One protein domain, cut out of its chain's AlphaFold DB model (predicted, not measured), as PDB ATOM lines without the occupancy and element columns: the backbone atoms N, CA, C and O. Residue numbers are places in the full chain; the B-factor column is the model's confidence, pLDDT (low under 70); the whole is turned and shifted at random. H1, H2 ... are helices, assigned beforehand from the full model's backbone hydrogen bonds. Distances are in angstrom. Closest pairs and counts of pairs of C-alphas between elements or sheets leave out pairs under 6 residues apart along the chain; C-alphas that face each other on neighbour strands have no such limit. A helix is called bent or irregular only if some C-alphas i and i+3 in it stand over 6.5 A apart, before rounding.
ATOM      1  N   VAL A  91     116.495 147.648 137.159       85.56
ATOM      2  CA  VAL A  91     117.472 146.989 136.271       85.56
ATOM      3  C   VAL A  91     118.902 147.314 136.697       85.56
ATOM      4  O   VAL A  91     119.783 146.458 136.607       85.56
ATOM      5  N   ALA A  92     119.126 148.528 137.202       84.44
ATOM      6  CA  ALA A  92     120.405 148.936 137.767       84.44
ATOM      7  C   ALA A  92     120.788 148.072 138.979       84.44
ATOM      8  O   ALA A  92     121.892 147.525 139.009       84.44
ATOM      9  N   ASP A  93     119.861 147.879 139.918       88.88
ATOM     10  CA  ASP A  93     120.076 147.082 141.128       88.88
ATOM     11  C   ASP A  93     120.264 145.597 140.793       88.88
ATOM     12  O   ASP A  93     121.194 144.957 141.286       88.88
ATOM     13  N   LEU A  94     119.453 145.053 139.879       89.62
ATOM     14  CA  LEU A  94     119.597 143.680 139.383       89.62
ATOM     15  C   LEU A  94     120.948 143.464 138.692       89.62
ATOM     16  O   LEU A  94     121.596 142.433 138.890       89.62
ATOM     17  N   ASN A  95     121.407 144.429 137.894       90.50
ATOM     18  CA  ASN A  95     122.717 144.352 137.257       90.50
ATOM     19  C   ASN A  95     123.854 144.448 138.285       90.50
ATOM     20  O   ASN A  95     124.830 143.705 138.170       90.50
ATOM     21  N   ALA A  96     123.726 145.308 139.300       93.00
ATOM     22  CA  ALA A  96     124.693 145.399 140.391       93.00
ATOM     23  C   ALA A  96     124.779 144.074 141.168       93.00
ATOM     24  O   ALA A  96     125.873 143.539 141.355       93.00
ATOM     25  N   ALA A  97     123.632 143.483 141.515       94.94
ATOM     26  CA  ALA A  97     123.554 142.181 142.176       94.94
ATOM     27  C   ALA A  97     124.173 141.056 141.327       94.94
ATOM     28  O   ALA A  97     124.926 140.224 141.840       94.94
ATOM     29  N   ARG A  98     123.916 141.050 140.010       96.38
ATOM     30  CA  ARG A  98     124.535 140.107 139.064       96.38
ATOM     31  C   ARG A  98     126.057 140.241 139.042       96.38
ATOM     32  O   ARG A  98     126.757 139.231 139.076       96.38
ATOM     33  N   ILE A  99     126.573 141.468 138.962       97.44
ATOM     34  CA  ILE A  99     128.018 141.733 138.963       97.44
ATOM     35  C   ILE A  99     128.645 141.213 140.256       97.44
ATOM     36  O   ILE A  99     129.672 140.537 140.199       97.44
ATOM     37  N   GLU A 100     128.022 141.489 141.398       97.62
ATOM     38  CA  GLU A 100     128.551 141.071 142.694       97.62
ATOM     39  C   GLU A 100     128.550 139.547 142.845       97.62
ATOM     40  O   GLU A 100     129.580 138.953 143.159       97.62
ATOM     41  N   THR A 101     127.448 138.892 142.477       97.25
ATOM     42  CA  THR A 101     127.341 137.423 142.487       97.25
ATOM     43  C   THR A 101     128.414 136.776 141.611       97.25
ATOM     44  O   THR A 101     129.054 135.804 142.018       97.25
ATOM     45  N   ASN A 102     128.667 137.336 140.424       97.94
ATOM     46  CA  ASN A 102     129.721 136.848 139.538       97.94
ATOM     47  C   ASN A 102     131.108 136.989 140.174       97.94
ATOM     48  O   ASN A 102     131.895 136.043 140.117       97.94
ATOM     49  N   LYS A 103     131.416 138.130 140.804       98.12
ATOM     50  CA  LYS A 103     132.694 138.313 141.513       98.12
ATOM     51  C   LYS A 103     132.868 137.270 142.610       98.12
ATOM     52  O   LYS A 103     133.915 136.624 142.664       98.12
ATOM     53  N   THR A 104     131.845 137.064 143.440       97.75
ATOM     54  CA  THR A 104     131.875 136.054 144.504       97.75
ATOM     55  C   THR A 104     132.101 134.658 143.932       97.75
ATOM     56  O   THR A 104     132.970 133.931 144.412       97.75
ATOM     57  N   PHE A 105     131.378 134.291 142.871       97.94
ATOM     58  CA  PHE A 105     131.538 132.996 142.214       97.94
ATOM     59  C   PHE A 105     132.961 132.786 141.690       97.94
ATOM     60  O   PHE A 105     133.561 131.745 141.952       97.94
ATOM     61  N   PHE A 106     133.533 133.765 140.983       98.12
ATOM     62  CA  PHE A 106     134.893 133.637 140.453       98.12
ATOM     63  C   PHE A 106     135.952 133.589 141.557       98.12
ATOM     64  O   PHE A 106     136.911 132.828 141.426       98.12
ATOM     65  N   HIS A 107     135.759 134.316 142.659       97.94
ATOM     66  CA  HIS A 107     136.635 134.222 143.826       97.94
ATOM     67  C   HIS A 107     136.580 132.827 144.468       97.94
ATOM     68  O   HIS A 107     137.617 132.208 144.707       97.94
ATOM     69  N   LEU A 108     135.376 132.290 144.699       97.81
ATOM     70  CA  LEU A 108     135.192 130.938 145.240       97.81
ATOM     71  C   LEU A 108     135.763 129.870 144.309       97.81
ATOM     72  O   LEU A 108     136.438 128.950 144.766       97.81
ATOM     73  N   LYS A 109     135.535 130.008 143.000       97.81
ATOM     74  CA  LYS A 109     136.108 129.121 141.989       97.81
ATOM     75  C   LYS A 109     137.632 129.142 142.060       97.81
ATOM     76  O   LYS A 109     138.229 128.075 142.100       97.81
ATOM     77  N   ALA A 110     138.256 130.320 142.100       97.31
ATOM     78  CA  ALA A 110     139.708 130.437 142.204       97.31
ATOM     79  C   ALA A 110     140.239 129.747 143.470       97.31
ATOM     80  O   ALA A 110     141.128 128.907 143.363       97.31
ATOM     81  N   ALA A 111     139.630 130.007 144.632       97.19
ATOM     82  CA  ALA A 111     140.003 129.360 145.890       97.19
ATOM     83  C   ALA A 111     139.882 127.829 145.817       97.19
ATOM     84  O   ALA A 111     140.806 127.116 146.202       97.19
ATOM     85  N   LYS A 112     138.788 127.308 145.246       97.12
ATOM     86  CA  LYS A 112     138.612 125.863 145.049       97.12
ATOM     87  C   LYS A 112     139.618 125.264 144.077       97.12
ATOM     88  O   LYS A 112     140.119 124.175 144.334       97.12
ATOM     89  N   MET A 113     139.965 125.968 143.003       95.88
ATOM     90  CA  MET A 113     141.026 125.518 142.101       95.88
ATOM     91  C   MET A 113     142.385 125.487 142.808       95.88
ATOM     92  O   MET A 113     143.151 124.557 142.578       95.88
ATOM     93  N   THR A 114     142.668 126.437 143.704       96.19
ATOM     94  CA  THR A 114     143.872 126.409 144.550       96.19
ATOM     95  C   THR A 114     143.871 125.216 145.509       96.19
ATOM     96  O   THR A 114     144.885 124.530 145.610       96.19
ATOM     97  N   GLU A 115     142.750 124.922 146.176       96.44
ATOM     98  CA  GLU A 115     142.623 123.741 147.047       96.44
ATOM     99  C   GLU A 115     142.857 122.430 146.281       96.44
ATOM    100  O   GLU A 115     143.556 121.546 146.772       96.44
ATOM    101  N   VAL A 116     142.294 122.301 145.074       96.12
ATOM    102  CA  VAL A 116     142.500 121.122 144.216       96.12
ATOM    103  C   VAL A 116     143.953 121.038 143.757       96.12
ATOM    104  O   VAL A 116     144.554 119.974 143.847       96.12
ATOM    105  N   ALA A 117     144.554 122.149 143.323       95.31
ATOM    106  CA  ALA A 117     145.960 122.182 142.924       95.31
ATOM    107  C   ALA A 117     146.898 121.720 144.055       95.31
ATOM    108  O   ALA A 117     147.868 121.016 143.793       95.31
ATOM    109  N   ALA A 118     146.585 122.045 145.313       95.00
ATOM    110  CA  ALA A 118     147.356 121.585 146.469       95.00
ATOM    111  C   ALA A 118     147.264 120.063 146.711       95.00
ATOM    112  O   ALA A 118     148.183 119.493 147.294       95.00
ATOM    113  N   GLN A 119     146.188 119.399 146.269       95.94
ATOM    114  CA  GLN A 119     146.032 117.939 146.365       95.94
ATOM    115  C   GLN A 119     146.808 117.185 145.278       95.94
ATOM    116  O   GLN A 119     147.108 116.007 145.453       95.94
ATOM    117  N   PHE A 120     147.149 117.864 144.181       93.38
ATOM    118  CA  PHE A 120     147.849 117.297 143.027       93.38
ATOM    119  C   PHE A 120     149.066 118.160 142.647       93.38
ATOM    120  O   PHE A 120     149.110 118.716 141.544       93.38
ATOM    121  N   PRO A 121     150.042 118.342 143.559       89.81
ATOM    122  CA  PRO A 121     151.146 119.284 143.364       89.81
ATOM    123  C   PRO A 121     152.090 118.890 142.221       89.81
ATOM    124  O   PRO A 121     152.799 119.746 141.702       89.81
ATOM    125  N   ASP A 122     152.104 117.618 141.832       89.25
ATOM    126  CA  ASP A 122     152.915 117.081 140.745       89.25
ATOM    127  C   ASP A 122     152.385 117.486 139.364       89.25
ATOM    128  O   ASP A 122     153.178 117.680 138.451       89.25
ATOM    129  N   VAL A 123     151.068 117.660 139.201       91.44
ATOM    130  CA  VAL A 123     150.441 118.047 137.919       91.44
ATOM    131  C   VAL A 123     149.864 119.463 137.908       91.44
ATOM    132  O   VAL A 123     149.542 119.994 136.841       91.44
ATOM    133  N   ALA A 124     149.723 120.103 139.069       90.00
ATOM    134  CA  ALA A 124     149.232 121.470 139.167       90.00
ATOM    135  C   ALA A 124     150.102 122.438 138.340       90.00
ATOM    136  O   ALA A 124     151.319 122.485 138.478       90.00
ATOM    137  N   ASN A 125     149.458 123.261 137.503       85.94
ATOM    138  CA  ASN A 125     150.097 124.241 136.605       85.94
ATOM    139  C   ASN A 125     150.962 123.654 135.474       85.94
ATOM    140  O   ASN A 125     151.719 124.394 134.838       85.94
ATOM    141  N   LEU A 126     150.827 122.362 135.169       91.38
ATOM    142  CA  LEU A 126     151.448 121.755 133.996       91.38
ATOM    143  C   LEU A 126     150.450 121.646 132.842       91.38
ATOM    144  O   LEU A 126     149.294 121.275 133.016       91.38
ATOM    145  N   TYR A 127     150.921 121.962 131.635       90.44
ATOM    146  CA  TYR A 127     150.084 122.026 130.431       90.44
ATOM    147  C   TYR A 127     150.346 120.879 129.442       90.44
ATOM    148  O   TYR A 127     149.739 120.838 128.375       90.44
ATOM    149  N   SER A 128     151.266 119.959 129.753       92.94
ATOM    150  CA  SER A 128     151.554 118.787 128.917       92.94
ATOM    151  C   SER A 128     152.227 117.664 129.709       92.94
ATOM    152  O   SER A 128     152.952 117.924 130.671       92.94
ATOM    153  N   ALA A 129     152.038 116.421 129.258       90.19
ATOM    154  CA  ALA A 129     152.691 115.246 129.838       90.19
ATOM    155  C   ALA A 129     154.224 115.294 129.708       90.19
ATOM    156  O   ALA A 129     154.925 114.897 130.630       90.19
ATOM    157  N   ALA A 130     154.746 115.854 128.609       90.38
ATOM    158  CA  ALA A 130     156.186 116.025 128.415       90.38
ATOM    159  C   ALA A 130     156.816 116.938 129.483       90.38
ATOM    160  O   ALA A 130     157.913 116.666 129.959       90.38
ATOM    161  N   HIS A 131     156.119 118.005 129.896       90.12
ATOM    162  CA  HIS A 131     156.591 118.876 130.977       90.12
ATOM    163  C   HIS A 131     156.550 118.162 132.339       90.12
ATOM    164  O   HIS A 131     157.478 118.296 133.131       90.12
ATOM    165  N   TRP A 132     155.514 117.361 132.592       91.31
ATOM    166  CA  TRP A 132     155.397 116.551 133.809       91.31
ATOM    167  C   TRP A 132     156.510 115.502 133.937       91.31
ATOM    168  O   TRP A 132     157.130 115.385 134.994       91.31
ATOM    169  N   GLU A 133     156.826 114.804 132.843       88.50
ATOM    170  CA  GLU A 133     157.943 113.855 132.780       88.50
ATOM    171  C   GLU A 133     159.298 114.553 132.966       88.50
ATOM    172  O   GLU A 133     160.118 114.091 133.758       88.50
ATOM    173  N   ALA A 134     159.521 115.698 132.310       86.44
ATOM    174  CA  ALA A 134     160.773 116.453 132.413       86.44
ATOM    175  C   ALA A 134     161.083 116.945 133.842       86.44
ATOM    176  O   ALA A 134     162.252 117.102 134.190       86.44
ATOM    177  N   LEU A 135     160.057 117.166 134.672       86.38
ATOM    178  CA  LEU A 135     160.202 117.523 136.090       86.38
ATOM    179  C   LEU A 135     160.412 116.306 137.010       86.38
ATOM    180  O   LEU A 135     160.564 116.468 138.219       86.38
ATOM    181  N   GLY A 136     160.454 115.091 136.455       84.44
ATOM    182  CA  GLY A 136     160.750 113.864 137.197       84.44
ATOM    183  C   GLY A 136     159.579 113.316 138.014       84.44
ATOM    184  O   GLY A 136     159.785 112.465 138.876       84.44
ATOM    185  N   HIS A 137     158.353 113.782 137.760       82.69
ATOM    186  CA  HIS A 137     157.152 113.295 138.445       82.69
ATOM    187  C   HIS A 137     156.632 111.958 137.885       82.69
ATOM    188  O   HIS A 137     155.902 111.242 138.569       82.69
ATOM    189  N   TYR A 138     157.039 111.583 136.669       82.88
ATOM    190  CA  TYR A 138     156.700 110.298 136.062       82.88
ATOM    191  C   TYR A 138     157.686 109.200 136.486       82.88
ATOM    192  O   TYR A 138     158.874 109.270 136.172       82.88
ATOM    193  N   ASN A 139     157.193 108.150 137.153       73.94
ATOM    194  CA  ASN A 139     157.964 106.936 137.426       73.94
ATOM    195  C   ASN A 139     157.251 105.696 136.849       73.94
ATOM    196  O   ASN A 139     156.323 105.181 137.476       73.94
TER     197      ASN A 139
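Overview. This is residues 91 to 139 of the 144 residues of an uncharacterized protein of Candidatus Saccharibacteria bacterium (UniProt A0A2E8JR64). One long helix, H1, makes most of the length of a thin rod, and after its last residue, Gln 119, a loop turns into a small head that holds the short helix H2 and the last printed residues. Residues 91 to 112 of H1 stick out from this head and stand free. The printed part has 49 residues with two named helices, H1 then H2, and no named strand; the class is all helix. The whole is extended, with a radius of gyration of the C-alphas of 17.7 A, and the C-alphas span 56 by 18 by 9 A.

Along the chain. H1 is residues 91 to 119, Val 91 to Gln 119, and measures 42.0 A from its first to its last C-alpha. It begins with C-alpha 91 at (117.472, 146.989, 136.271) and ends with C-alpha 119 at (146.032, 117.939, 146.365). Nine residues lie between it and H2, which is residues 129 to 134, Ala 129 to Ala 134, and measures 8.6 A. C-alpha 134 is at (160.773, 116.453, 132.413). Neither helix is bent.

Arrangement. H1 and H2 are apart, with no C-alpha of the one within 8 A of the other. The link between them is short but not tight. Within H1 and H2 every pair of backbone O of residue i and N of residue i+4 is within hydrogen-bond range.

Size, cuts and confidence. The two C-alphas farthest apart are those of Val 91 and Asn 139, the first and last printed residues, at 57.0 A. The printed part has no cut and no long link. It is residues 91 to 139 of a full chain of 144 residues. The mean pLDDT of the printed part is 92.3, with 95 for H1 and 89 for H2, and no printed residue is under 70.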